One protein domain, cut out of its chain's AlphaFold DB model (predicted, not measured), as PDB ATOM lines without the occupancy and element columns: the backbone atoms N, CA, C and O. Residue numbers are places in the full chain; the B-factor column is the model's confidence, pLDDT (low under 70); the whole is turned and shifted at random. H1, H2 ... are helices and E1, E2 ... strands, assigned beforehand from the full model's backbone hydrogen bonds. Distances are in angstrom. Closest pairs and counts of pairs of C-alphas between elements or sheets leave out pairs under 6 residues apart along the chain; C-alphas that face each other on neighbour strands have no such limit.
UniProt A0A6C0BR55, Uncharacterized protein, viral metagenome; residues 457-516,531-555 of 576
ATOM      1  N   GLU A 457       3.303 -23.440 -26.014       86.31
ATOM      2  CA  GLU A 457       2.499 -24.638 -25.761       86.31
ATOM      3  C   GLU A 457       1.250 -24.634 -26.658       86.31
ATOM      4  O   GLU A 457       0.557 -23.618 -26.762       86.31
ATOM      5  N   LEU A 458       0.956 -25.772 -27.300       88.25
ATOM      6  CA  LEU A 458      -0.291 -26.004 -28.034       88.25
ATOM      7  C   LEU A 458      -1.259 -26.798 -27.152       88.25
ATOM      8  O   LEU A 458      -0.961 -27.920 -26.757       88.25
ATOM      9  N   LEU A 459      -2.448 -26.247 -26.946       90.69
ATOM     10  CA  LEU A 459      -3.574 -26.901 -26.296       90.69
ATOM     11  C   LEU A 459      -4.667 -27.174 -27.328       90.69
ATOM     12  O   LEU A 459      -4.948 -26.336 -28.193       90.69
ATOM     13  N   GLN A 460      -5.307 -28.335 -27.228       92.44
ATOM     14  CA  GLN A 460      -6.366 -28.745 -28.139       92.44
ATOM     15  C   GLN A 460      -7.499 -29.424 -27.378       92.44
ATOM     16  O   GLN A 460      -7.242 -30.227 -26.492       92.44
ATOM     17  N   GLU A 461      -8.733 -29.114 -27.767       95.25
ATOM     18  CA  GLU A 461      -9.946 -29.704 -27.198       95.25
ATOM     19  C   GLU A 461     -10.977 -29.931 -28.306       95.25
ATOM     20  O   GLU A 461     -11.063 -29.141 -29.256       95.25
ATOM     21  N   GLU A 462     -11.768 -30.995 -28.192       95.25
ATOM     22  CA  GLU A 462     -12.857 -31.283 -29.126       95.25
ATOM     23  C   GLU A 462     -14.122 -31.761 -28.407       95.25
ATOM     24  O   GLU A 462     -14.078 -32.543 -27.466       95.25
ATOM     25  N   SER A 463     -15.283 -31.265 -28.836       94.50
ATOM     26  CA  SER A 463     -16.566 -31.615 -28.223       94.50
ATOM     27  C   SER A 463     -17.725 -31.345 -29.175       94.50
ATOM     28  O   SER A 463     -17.639 -30.481 -30.048       94.50
ATOM     29  N   ALA A 464     -18.833 -32.061 -28.991       94.12
ATOM     30  CA  ALA A 464     -20.107 -31.731 -29.630       94.12
ATOM     31  C   ALA A 464     -20.811 -30.540 -28.941       94.12
ATOM     32  O   ALA A 464     -21.682 -29.907 -29.533       94.12
ATOM     33  N   ASP A 465     -20.413 -30.190 -27.710       93.88
ATOM     34  CA  ASP A 465     -20.955 -29.042 -26.979       93.88
ATOM     35  C   ASP A 465     -20.124 -27.777 -27.238       93.88
ATOM     36  O   ASP A 465     -18.989 -27.613 -26.775       93.88
ATOM     37  N   LEU A 466     -20.730 -26.824 -27.946       93.44
ATOM     38  CA  LEU A 466     -20.136 -25.517 -28.204       93.44
ATOM     39  C   LEU A 466     -19.829 -24.742 -26.911       93.44
ATOM     40  O   LEU A 466     -18.890 -23.942 -26.877       93.44
ATOM     41  N   THR A 467     -20.614 -24.941 -25.852       93.38
ATOM     42  CA  THR A 467     -20.409 -24.284 -24.554       93.38
ATOM     43  C   THR A 467     -19.096 -24.739 -23.936       93.38
ATOM     44  O   THR A 467     -18.311 -23.903 -23.485       93.38
ATOM     45  N   HIS A 468     -18.824 -26.044 -23.997       93.38
ATOM     46  CA  HIS A 468     -17.572 -26.639 -23.556       93.38
ATOM     47  C   HIS A 468     -16.367 -26.053 -24.307       93.38
ATOM     48  O   HIS A 468     -15.434 -25.548 -23.682       93.38
ATOM     49  N   ILE A 469     -16.417 -25.996 -25.642       96.00
ATOM     50  CA  ILE A 469     -15.306 -25.443 -26.431       96.00
ATOM     51  C   ILE A 469     -15.126 -23.936 -26.228       96.00
ATOM     52  O   ILE A 469     -14.003 -23.440 -26.128       96.00
ATOM     53  N   ASN A 470     -16.214 -23.177 -26.107       94.88
ATOM     54  CA  ASN A 470     -16.117 -21.756 -25.786       94.88
ATOM     55  C   ASN A 470     -15.574 -21.508 -24.374       94.88
ATOM     56  O   ASN A 470     -14.935 -20.476 -24.151       94.88
ATOM     57  N   LYS A 471     -15.817 -22.417 -23.423       94.19
ATOM     58  CA  LYS A 471     -15.179 -22.378 -22.106       94.19
ATOM     59  C   LYS A 471     -13.676 -22.635 -22.238       94.19
ATOM     60  O   LYS A 471     -12.908 -21.786 -21.811       94.19
ATOM     61  N   PHE A 472     -13.268 -23.690 -22.944       94.75
ATOM     62  CA  PHE A 472     -11.856 -23.993 -23.213       94.75
ATOM     63  C   PHE A 472     -11.096 -22.819 -23.862       94.75
ATOM     64  O   PHE A 472     -10.008 -22.453 -23.416       94.75
ATOM     65  N   LEU A 473     -11.680 -22.175 -24.882       91.88
ATOM     66  CA  LEU A 473     -11.085 -20.988 -25.509       91.88
ATOM     67  C   LEU A 473     -10.943 -19.829 -24.514       91.88
ATOM     68  O   LEU A 473      -9.909 -19.165 -24.497       91.88
ATOM     69  N   LYS A 474     -11.967 -19.585 -23.688       93.12
ATOM     70  CA  LYS A 474     -11.967 -18.504 -22.695       93.12
ATOM     71  C   LYS A 474     -10.929 -18.736 -21.599       93.12
ATOM     72  O   LYS A 474     -10.198 -17.805 -21.275       93.12
ATOM     73  N   ASP A 475     -10.860 -19.953 -21.070       93.12
ATOM     74  CA  ASP A 475      -9.933 -20.342 -20.002       93.12
ATOM     75  C   ASP A 475      -8.467 -20.218 -20.465       93.12
ATOM     76  O   ASP A 475      -7.575 -20.003 -19.653       93.12
ATOM     77  N   ASN A 476      -8.229 -20.240 -21.782       91.50
ATOM     78  CA  ASN A 476      -6.920 -20.012 -22.399       91.50
ATOM     79  C   ASN A 476      -6.782 -18.636 -23.084       91.50
ATOM     80  O   ASN A 476      -6.008 -18.477 -24.029       91.50
ATOM     81  N   GLY A 477      -7.548 -17.630 -22.645       89.00
ATOM     82  CA  GLY A 477      -7.383 -16.231 -23.066       89.00
ATOM     83  C   GLY A 477      -7.761 -15.926 -24.521       89.00
ATOM     84  O   GLY A 477      -7.418 -14.864 -25.040       89.00
ATOM     85  N   CYS A 478      -8.474 -16.828 -25.198       90.00
ATOM     86  CA  CYS A 478      -8.861 -16.694 -26.600       90.00
ATOM     87  C   CYS A 478     -10.308 -16.212 -26.777       90.00
ATOM     88  O   CYS A 478     -11.193 -16.407 -25.938       90.00
ATOM     89  N   ARG A 479     -10.582 -15.594 -27.933       87.38
ATOM     90  CA  ARG A 479     -11.921 -15.104 -28.279       87.38
ATOM     91  C   ARG A 479     -12.884 -16.266 -28.539       87.38
ATOM     92  O   ARG A 479     -12.676 -17.069 -29.444       87.38
ATOM     93  N   GLN A 480     -13.994 -16.276 -27.810       91.38
ATOM     94  CA  GLN A 480     -15.109 -17.201 -28.020       91.38
ATOM     95  C   GLN A 480     -15.816 -16.952 -29.358       91.38
ATOM     96  O   GLN A 480     -15.960 -15.806 -29.801       91.38
ATOM     97  N   LYS A 481     -16.346 -18.013 -29.969       87.06
ATOM     98  CA  LYS A 481     -17.110 -17.924 -31.216       87.06
ATOM     99  C   LYS A 481     -18.592 -18.151 -30.923       87.06
ATOM    100  O   LYS A 481     -19.004 -19.224 -30.495       87.06
ATOM    101  N   LYS A 482     -19.387 -17.102 -31.150       83.94
ATOM    102  CA  LYS A 482     -20.844 -17.080 -30.909       83.94
ATOM    103  C   LYS A 482     -21.675 -16.981 -32.191       83.94
ATOM    104  O   LYS A 482     -22.894 -17.047 -32.134       83.94
ATOM    105  N   LYS A 483     -21.023 -16.752 -33.333       89.00
ATOM    106  CA  LYS A 483     -21.664 -16.611 -34.643       89.00
ATOM    107  C   LYS A 483     -20.944 -17.486 -35.656       89.00
ATOM    108  O   LYS A 483     -19.711 -17.538 -35.668       89.00
ATOM    109  N   PHE A 484     -21.730 -18.119 -36.511       91.62
ATOM    110  CA  PHE A 484     -21.268 -19.011 -37.560       91.62
ATOM    111  C   PHE A 484     -21.857 -18.589 -38.893       91.62
ATOM    112  O   PHE A 484     -22.959 -18.049 -38.949       91.62
ATOM    113  N   THR A 485     -21.104 -18.840 -39.956       92.69
ATOM    114  CA  THR A 485     -21.639 -18.796 -41.310       92.69
ATOM    115  C   THR A 485     -22.237 -20.162 -41.594       92.69
ATOM    116  O   THR A 485     -21.544 -21.166 -41.437       92.69
ATOM    117  N   THR A 486     -23.503 -20.200 -41.980       93.75
ATOM    118  CA  THR A 486     -24.203 -21.432 -42.337       93.75
ATOM    119  C   THR A 486     -24.415 -21.504 -43.839       93.75
ATOM    120  O   THR A 486     -24.510 -20.478 -44.518       93.75
ATOM    121  N   ASP A 487     -24.459 -22.720 -44.360       89.62
ATOM    122  CA  ASP A 487     -24.898 -22.979 -45.720       89.62
ATOM    123  C   ASP A 487     -26.391 -22.606 -45.855       89.62
ATOM    124  O   ASP A 487     -27.197 -23.027 -45.021       89.62
ATOM    125  N   PRO A 488     -26.781 -21.804 -46.864       88.06
ATOM    126  CA  PRO A 488     -28.136 -21.262 -46.961       88.06
ATOM    127  C   PRO A 488     -29.203 -22.301 -47.330       88.06
ATOM    128  O   PRO A 488     -30.388 -22.002 -47.210       88.06
ATOM    129  N   VAL A 489     -28.811 -23.490 -47.800       88.62
ATOM    130  CA  VAL A 489     -29.736 -24.550 -48.226       88.62
ATOM    131  C   VAL A 489     -29.862 -25.617 -47.144       88.62
ATOM    132  O   VAL A 489     -30.960 -26.062 -46.824       88.62
ATOM    133  N   THR A 490     -28.732 -26.028 -46.581       88.56
ATOM    134  CA  THR A 490     -28.625 -27.197 -45.700       88.56
ATOM    135  C   THR A 490     -28.509 -26.834 -44.220       88.56
ATOM    136  O   THR A 490     -28.610 -27.714 -43.372       88.56
ATOM    137  N   ASN A 491     -28.310 -25.554 -43.889       91.19
ATOM    138  CA  ASN A 491     -28.079 -25.027 -42.536       91.19
ATOM    139  C   ASN A 491     -26.819 -25.541 -41.817       91.19
ATOM    140  O   ASN A 491     -26.576 -25.147 -40.674       91.19
ATOM    141  N   PHE A 492     -25.971 -26.344 -42.467       94.25
ATOM    142  CA  PHE A 492     -24.694 -26.762 -41.891       94.25
ATOM    143  C   PHE A 492     -23.799 -25.555 -41.616       94.25
ATOM    144  O   PHE A 492     -23.723 -24.610 -42.405       94.25
ATOM    145  N   ILE A 493     -23.065 -25.600 -40.509       94.75
ATOM    146  CA  ILE A 493     -22.043 -24.612 -40.195       94.75
ATOM    147  C   ILE A 493     -20.858 -24.829 -41.132       94.75
ATOM    148  O   ILE A 493     -20.242 -25.893 -41.159       94.75
ATOM    149  N   MET A 494     -20.496 -23.781 -41.863       92.31
ATOM    150  CA  MET A 494     -19.316 -23.791 -42.710       92.31
ATOM    151  C   MET A 494     -18.083 -23.341 -41.927       92.31
ATOM    152  O   MET A 494     -18.100 -22.368 -41.163       92.31
ATOM    153  N   SER A 495     -16.974 -24.034 -42.155       91.56
ATOM    154  CA  SER A 495     -15.669 -23.746 -41.566       91.56
ATOM    155  C   SER A 495     -14.582 -23.848 -42.640       91.56
ATOM    156  O   SER A 495     -14.869 -24.110 -43.804       91.56
ATOM    157  N   SER A 496     -13.334 -23.536 -42.294       85.56
ATOM    158  CA  SER A 496     -12.234 -23.560 -43.258       85.56
ATOM    159  C   SER A 496     -10.886 -23.849 -42.613       85.56
ATOM    160  O   SER A 496     -10.537 -23.233 -41.596       85.56
ATOM    161  N   THR A 497     -10.096 -24.691 -43.276       81.62
ATOM    162  CA  THR A 497      -8.660 -24.898 -43.041       81.62
ATOM    163  C   THR A 497      -7.793 -24.097 -44.029       81.62
ATOM    164  O   THR A 497      -6.769 -23.536 -43.638       81.62
ATOM    165  N   THR A 498      -8.275 -23.879 -45.262       70.50
ATOM    166  CA  THR A 498      -7.532 -23.290 -46.403       70.50
ATOM    167  C   THR A 498      -8.042 -21.918 -46.890       70.50
ATOM    168  O   THR A 498      -7.758 -21.498 -48.008       70.50
ATOM    169  N   LYS A 499      -8.778 -21.179 -46.044       74.31
ATOM    170  CA  LYS A 499      -9.481 -19.896 -46.315       74.31
ATOM    171  C   LYS A 499     -10.784 -20.001 -47.124       74.31
ATOM    172  O   LYS A 499     -11.579 -19.065 -47.069       74.31
ATOM    173  N   LYS A 500     -11.050 -21.110 -47.822       85.06
ATOM    174  CA  LYS A 500     -12.352 -21.381 -48.461       85.06
ATOM    175  C   LYS A 500     -13.314 -22.032 -47.461       85.06
ATOM    176  O   LYS A 500     -12.946 -23.032 -46.851       85.06
ATOM    177  N   LEU A 501     -14.505 -21.458 -47.273       89.00
ATOM    178  CA  LEU A 501     -15.543 -22.014 -46.396       89.00
ATOM    179  C   LEU A 501     -16.231 -23.214 -47.057       89.00
ATOM    180  O   LEU A 501     -16.621 -23.135 -48.223       89.00
ATOM    181  N   SER A 502     -16.391 -24.298 -46.304       92.81
ATOM    182  CA  SER A 502     -17.158 -25.482 -46.694       92.81
ATOM    183  C   SER A 502     -17.686 -26.220 -45.461       92.81
ATOM    184  O   SER A 502     -17.230 -25.991 -44.338       92.81
ATOM    185  N   VAL A 503     -18.646 -27.121 -45.669       94.06
ATOM    186  CA  VAL A 503     -18.980 -28.163 -44.687       94.06
ATOM    187  C   VAL A 503     -17.816 -29.157 -44.664       94.06
ATOM    188  O   VAL A 503     -17.337 -29.555 -45.725       94.06
ATOM    189  N   MET A 504     -17.298 -29.491 -43.480       95.00
ATOM    190  CA  MET A 504     -16.092 -30.319 -43.339       95.00
ATOM    191  C   MET A 504     -16.424 -31.646 -42.661       95.00
ATOM    192  O   MET A 504     -17.082 -31.656 -41.621       95.00
ATOM    193  N   LEU A 505     -15.932 -32.752 -43.220       94.56
ATOM    194  CA  LEU A 505     -16.003 -34.067 -42.592       94.56
ATOM    195  C   LEU A 505     -14.921 -34.176 -41.506       94.56
ATOM    196  O   LEU A 505     -13.770 -33.800 -41.728       94.56
ATOM    197  N   TYR A 506     -15.277 -34.688 -40.328       93.88
ATOM    198  CA  TYR A 506     -14.381 -34.779 -39.170       93.88
ATOM    199  C   TYR A 506     -13.097 -35.560 -39.489       93.88
ATOM    200  O   TYR A 506     -12.007 -35.105 -39.153       93.88
ATOM    201  N   SER A 507     -13.204 -36.686 -40.199       88.56
ATOM    202  CA  SER A 507     -12.048 -37.506 -40.588       88.56
ATOM    203  C   SER A 507     -11.070 -36.767 -41.505       88.56
ATOM    204  O   SER A 507      -9.859 -36.925 -41.363       88.56
ATOM    205  N   ASP A 508     -11.569 -35.922 -42.408       89.12
ATOM    206  CA  ASP A 508     -10.725 -35.122 -43.296       89.12
ATOM    207  C   ASP A 508      -9.980 -34.035 -42.526       89.12
ATOM    208  O   ASP A 508      -8.787 -33.834 -42.745       89.12
ATOM    209  N   VAL A 509     -10.659 -33.384 -41.578       88.56
ATOM    210  CA  VAL A 509     -10.039 -32.373 -40.712       88.56
ATOM    211  C   VAL A 509      -8.952 -33.004 -39.847       88.56
ATOM    212  O   VAL A 509      -7.866 -32.441 -39.754       88.56
ATOM    213  N   LYS A 510      -9.192 -34.182 -39.259       89.88
ATOM    214  CA  LYS A 510      -8.183 -34.892 -38.453       89.88
ATOM    215  C   LYS A 510      -6.967 -35.301 -39.286       89.88
ATOM    216  O   LYS A 510      -5.850 -35.017 -38.871       89.88
ATOM    217  N   ARG A 511      -7.183 -35.855 -40.484       80.56
ATOM    218  CA  ARG A 511      -6.101 -36.204 -41.418       80.56
ATOM    219  C   ARG A 511      -5.290 -34.980 -41.850       80.56
ATOM    220  O   ARG A 511      -4.074 -35.049 -41.964       80.56
ATOM    221  N   GLU A 512      -5.939 -33.837 -42.073       81.38
ATOM    222  CA  GLU A 512      -5.227 -32.589 -42.373       81.38
ATOM    223  C   GLU A 512      -4.413 -32.112 -41.155       81.38
ATOM    224  O   GLU A 512      -3.253 -31.727 -41.299       81.38
ATOM    225  N   MET A 513      -4.994 -32.199 -39.954       84.25
ATOM    226  CA  MET A 513      -4.365 -31.809 -38.688       84.25
ATOM    227  C   MET A 513      -3.110 -32.612 -38.342       84.25
ATOM    228  O   MET A 513      -2.215 -32.057 -37.711       84.25
ATOM    229  N   GLU A 514      -3.008 -33.873 -38.760       76.19
ATOM    230  CA  GLU A 514      -1.797 -34.694 -38.578       76.19
ATOM    231  C   GLU A 514      -0.567 -34.079 -39.266       76.19
ATOM    232  O   GLU A 514       0.553 -34.233 -38.792       76.19
ATOM    233  N   SER A 515      -0.772 -33.310 -40.340       71.06
ATOM    234  CA  SER A 515       0.301 -32.619 -41.071       71.06
ATOM    235  C   SER A 515       0.616 -31.207 -40.545       71.06
ATOM    236  O   SER A 515       1.481 -30.509 -41.082       71.06
ATOM    237  N   TRP A 516      -0.105 -30.732 -39.524       80.81
ATOM    238  CA  TRP A 516      -0.023 -29.350 -39.050       80.81
ATOM    239  C   TRP A 516       1.076 -29.136 -38.007       80.81
ATOM    240  O   TRP A 516       1.200 -29.860 -37.028       80.81
ATOM    241  N   SER A 531      -3.182 -17.266 -29.045       89.62
ATOM    242  CA  SER A 531      -3.885 -17.286 -30.333       89.62
ATOM    243  C   SER A 531      -4.702 -18.564 -30.451       89.62
ATOM    244  O   SER A 531      -4.167 -19.664 -30.339       89.62
ATOM    245  N   GLY A 532      -6.009 -18.419 -30.668       90.38
ATOM    246  CA  GLY A 532      -6.952 -19.533 -30.697       90.38
ATOM    247  C   GLY A 532      -7.770 -19.579 -31.978       90.38
ATOM    248  O   GLY A 532      -8.161 -18.544 -32.525       90.38
ATOM    249  N   ARG A 533      -8.077 -20.790 -32.443       91.50
ATOM    250  CA  ARG A 533      -8.961 -21.035 -33.585       91.50
ATOM    251  C   ARG A 533      -9.878 -22.212 -33.311       91.50
ATOM    252  O   ARG A 533      -9.461 -23.205 -32.731       91.50
ATOM    253  N   MET A 534     -11.116 -22.091 -33.783       93.25
ATOM    254  CA  MET A 534     -12.108 -23.158 -33.730       93.25
ATOM    255  C   MET A 534     -12.541 -23.566 -35.133       93.25
ATOM    256  O   MET A 534     -12.906 -22.713 -35.953       93.25
ATOM    257  N   PHE A 535     -12.536 -24.870 -35.363       94.44
ATOM    258  CA  PHE A 535     -13.068 -25.536 -36.537       94.44
ATOM    259  C   PHE A 535     -14.396 -26.197 -36.180       94.44
ATOM    260  O   PHE A 535     -14.596 -26.627 -35.046       94.44
ATOM    261  N   VAL A 536     -15.300 -26.253 -37.152       96.19
ATOM    262  CA  VAL A 536     -16.566 -26.977 -37.036       96.19
ATOM    263  C   VAL A 536     -16.585 -28.027 -38.127       96.19
ATOM    264  O   VAL A 536     -16.418 -27.685 -39.298       96.19
ATOM    265  N   ALA A 537     -16.710 -29.282 -37.731       96.75
ATOM    266  CA  ALA A 537     -16.742 -30.433 -38.616       96.75
ATOM    267  C   ALA A 537     -17.907 -31.346 -38.232       96.75
ATOM    268  O   ALA A 537     -18.512 -31.163 -37.182       96.75
ATOM    269  N   TYR A 538     -18.213 -32.323 -39.073       97.00
ATOM    270  CA  TYR A 538     -19.327 -33.247 -38.883       97.00
ATOM    271  C   TYR A 538     -18.818 -34.676 -38.991       97.00
ATOM    272  O   TYR A 538     -18.012 -34.969 -39.877       97.00
ATOM    273  N   LYS A 539     -19.252 -35.572 -38.101       94.25
ATOM    274  CA  LYS A 539     -18.943 -37.007 -38.249       94.25
ATOM    275  C   LYS A 539     -19.639 -37.592 -39.477       94.25
ATOM    276  O   LYS A 539     -19.088 -38.492 -40.101       94.25
ATOM    277  N   ASP A 540     -20.789 -37.030 -39.838       91.88
ATOM    278  CA  ASP A 540     -21.552 -37.340 -41.037       91.88
ATOM    279  C   ASP A 540     -22.084 -36.034 -41.653       91.88
ATOM    280  O   ASP A 540     -22.870 -35.312 -41.048       91.88
ATOM    281  N   THR A 541     -21.666 -35.705 -42.876       90.44
ATOM    282  CA  THR A 541     -22.095 -34.476 -43.567       90.44
ATOM    283  C   THR A 541     -23.544 -34.513 -44.064       90.44
ATOM    284  O   THR A 541     -23.986 -33.560 -44.700       90.44
ATOM    285  N   SER A 542     -24.274 -35.601 -43.815       90.50
ATOM    286  CA  SER A 542     -25.723 -35.694 -44.008       90.50
ATOM    287  C   SER A 542     -26.526 -35.492 -42.714       90.50
ATOM    288  O   SER A 542     -27.730 -35.259 -42.790       90.50
ATOM    289  N   ASP A 543     -25.864 -35.488 -41.550       92.50
ATOM    290  CA  ASP A 543     -26.473 -35.303 -40.230       92.50
ATOM    291  C   ASP A 543     -25.924 -34.044 -39.541       92.50
ATOM    292  O   ASP A 543     -24.763 -33.982 -39.122       92.50
ATOM    293  N   ILE A 544     -26.779 -33.030 -39.398       92.19
ATOM    294  CA  ILE A 544     -26.422 -31.748 -38.779       92.19
ATOM    295  C   ILE A 544     -26.152 -31.870 -37.270       92.19
ATOM    296  O   ILE A 544     -25.410 -31.054 -36.719       92.19
ATOM    297  N   ASP A 545     -26.690 -32.895 -36.607       93.38
ATOM    298  CA  ASP A 545     -26.483 -33.128 -35.175       93.38
ATOM    299  C   ASP A 545     -25.156 -33.857 -34.901       93.38
ATOM    300  O   ASP A 545     -24.665 -33.877 -33.772       93.38
ATOM    301  N   SER A 546     -24.491 -34.360 -35.948       95.00
ATOM    302  CA  SER A 546     -23.175 -35.010 -35.870       95.00
ATOM    303  C   SER A 546     -21.993 -34.035 -35.706       95.00
ATOM    304  O   SER A 546     -20.827 -34.403 -35.908       95.00
ATOM    305  N   VAL A 547     -22.284 -32.778 -35.362       96.25
ATOM    306  CA  VAL A 547     -21.318 -31.683 -35.265       96.25
ATOM    307  C   VAL A 547     -20.247 -31.938 -34.199       96.25
ATOM    308  O   VAL A 547     -20.504 -32.420 -33.098       96.25
ATOM    309  N   VAL A 548     -19.016 -31.556 -34.524       96.75
ATOM    310  CA  VAL A 548     -17.853 -31.557 -33.642       96.75
ATOM    311  C   VAL A 548     -17.145 -30.215 -33.772       96.75
ATOM    312  O   VAL A 548     -16.734 -29.794 -34.858       96.75
ATOM    313  N   TYR A 549     -16.985 -29.542 -32.642       96.81
ATOM    314  CA  TYR A 549     -16.212 -28.320 -32.510       96.81
ATOM    315  C   TYR A 549     -14.802 -28.687 -32.057       96.81
ATOM    316  O   TYR A 549     -14.636 -29.337 -31.031       96.81
ATOM    317  N   ILE A 550     -13.789 -28.266 -32.811       95.75
ATOM    318  CA  ILE A 550     -12.376 -28.536 -32.517       95.75
ATOM    319  C   ILE A 550     -11.691 -27.197 -32.273       95.75
ATOM    320  O   ILE A 550     -11.625 -26.367 -33.183       95.75
ATOM    321  N   ALA A 551     -11.180 -26.963 -31.068       94.56
ATOM    322  CA  ALA A 551     -10.416 -25.767 -30.734       94.56
ATOM    323  C   ALA A 551      -8.924 -26.067 -30.611       94.56
ATOM    324  O   ALA A 551      -8.524 -27.054 -30.006       94.56
ATOM    325  N   ARG A 552      -8.103 -25.165 -31.150       93.50
ATOM    326  CA  ARG A 552      -6.648 -25.134 -30.973       93.50
ATOM    327  C   ARG A 552      -6.258 -23.788 -30.386       93.50
ATOM    328  O   ARG A 552      -6.707 -22.763 -30.902       93.50
ATOM    329  N   VAL A 553      -5.425 -23.789 -29.353       90.94
ATOM    330  CA  VAL A 553      -4.886 -22.587 -28.709       90.94
ATOM    331  C   VAL A 553      -3.380 -22.716 -28.576       90.94
ATOM    332  O   VAL A 553      -2.898 -23.739 -28.110       90.94
ATOM    333  N   ILE A 554      -2.644 -21.673 -28.949       89.12
ATOM    334  CA  ILE A 554      -1.210 -21.569 -28.685       89.12
ATOM    335  C   ILE A 554      -0.941 -20.433 -27.692       89.12
ATOM    336  O   ILE A 554      -1.478 -19.335 -27.865       89.12
ATOM    337  N   LYS A 555      -0.137 -20.687 -26.654       87.38
ATOM    338  CA  LYS A 555       0.245 -19.707 -25.615       87.38
ATOM    339  C   LYS A 555       1.701 -19.900 -25.175       87.38
ATOM    340  O   LYS A 555       2.231 -20.986 -25.373       87.38
TER     341      LYS A 555
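AT A GLANCE: This is residues 457 to 516 and 531 to 555 of the 576 residues of an uncharacterized protein of viral metagenome (UniProt A0A6C0BR55). A narrow antiparallel sheet of three strands, E1, E3 and E2, has a helix on each face: H1 runs along the strands over one face, and H2 is over E2 on the other, meeting the sheet through its residues 506 to 510. A 30-residue stretch with no named element, residues 476 to 505, leads from H1 to H2 and includes a short antiparallel pairing of residues 485 to 486 with residues 493 to 494. The printed part has 85 residues, with two named helices and three named strands in the order E1, H1, H2, E2, E3, and its class is mixed, helices and strands. It is compact, with a radius of gyration of the C-alphas of 12.5 A, and the C-alphas span 37 by 28 by 21 A.

IN THESE COORDINATES: The inner strand of the sheet is E3, residues 547 to 555, 26.5 A long, ending at C-alpha 555 at (0.245, -19.707, -25.615). The edge strands are E1, residues 457 to 463, 20.5 A, beginning at C-alpha 457 at (2.499, -24.638, -25.761), and E2, residues 531 to 538, 23.8 A. H1 is residues 466 to 475, 14.1 A, and H2 is residues 506 to 514, 12.6 A, beginning at C-alpha 506 at (-14.381, -34.779, -39.170).

HOW THE PARTS SIT: E1 and E3 are antiparallel neighbours at 166 degrees between their directions, with N 459 and O 553 2.8 A apart, within hydrogen-bond range. E3 and E2 form a hairpin, antiparallel at 164 degrees, with N 535 and O 550 within hydrogen-bond range at 2.8 A. H1 is on the sheet at a height of 8.6 A over the sheet. It lies over E3 and only just over E1, on which 3 of its C-alphas fall. On the local plane H1 and E3 stand at 1 degree, and H1 runs along the strands. The closest C-alphas of H1 and E3 are those of Leu 466 and Tyr 549, 6.5 A apart. H2 is on the opposite face, at a height of 9.8 A over the sheet, over E2 and along the strands at 13 degrees to E2 on the local plane. The closest C-alphas of H2 and E2 are those of Tyr 506 and Ala 537, 5.0 A apart. H1 and H2 are apart. In both helices every O i to N i+4 pair is within hydrogen-bond range.

THE WHOLE: The two C-alphas farthest apart are those of Glu 457 and Val 489, at 39.3 A, while the first and last printed C-alphas are 5.4 A apart. Residues 517 to 530 are not printed, and C-alphas 516 and 531 are 15.4 A apart across this cut, in the link from H2 to E2. The link from E1 to H1 is tight, that from E2 to E3 is short, and that from H1 to H2 is long. The mean pLDDT of the printed part is 90.5, and no printed residue is under 70.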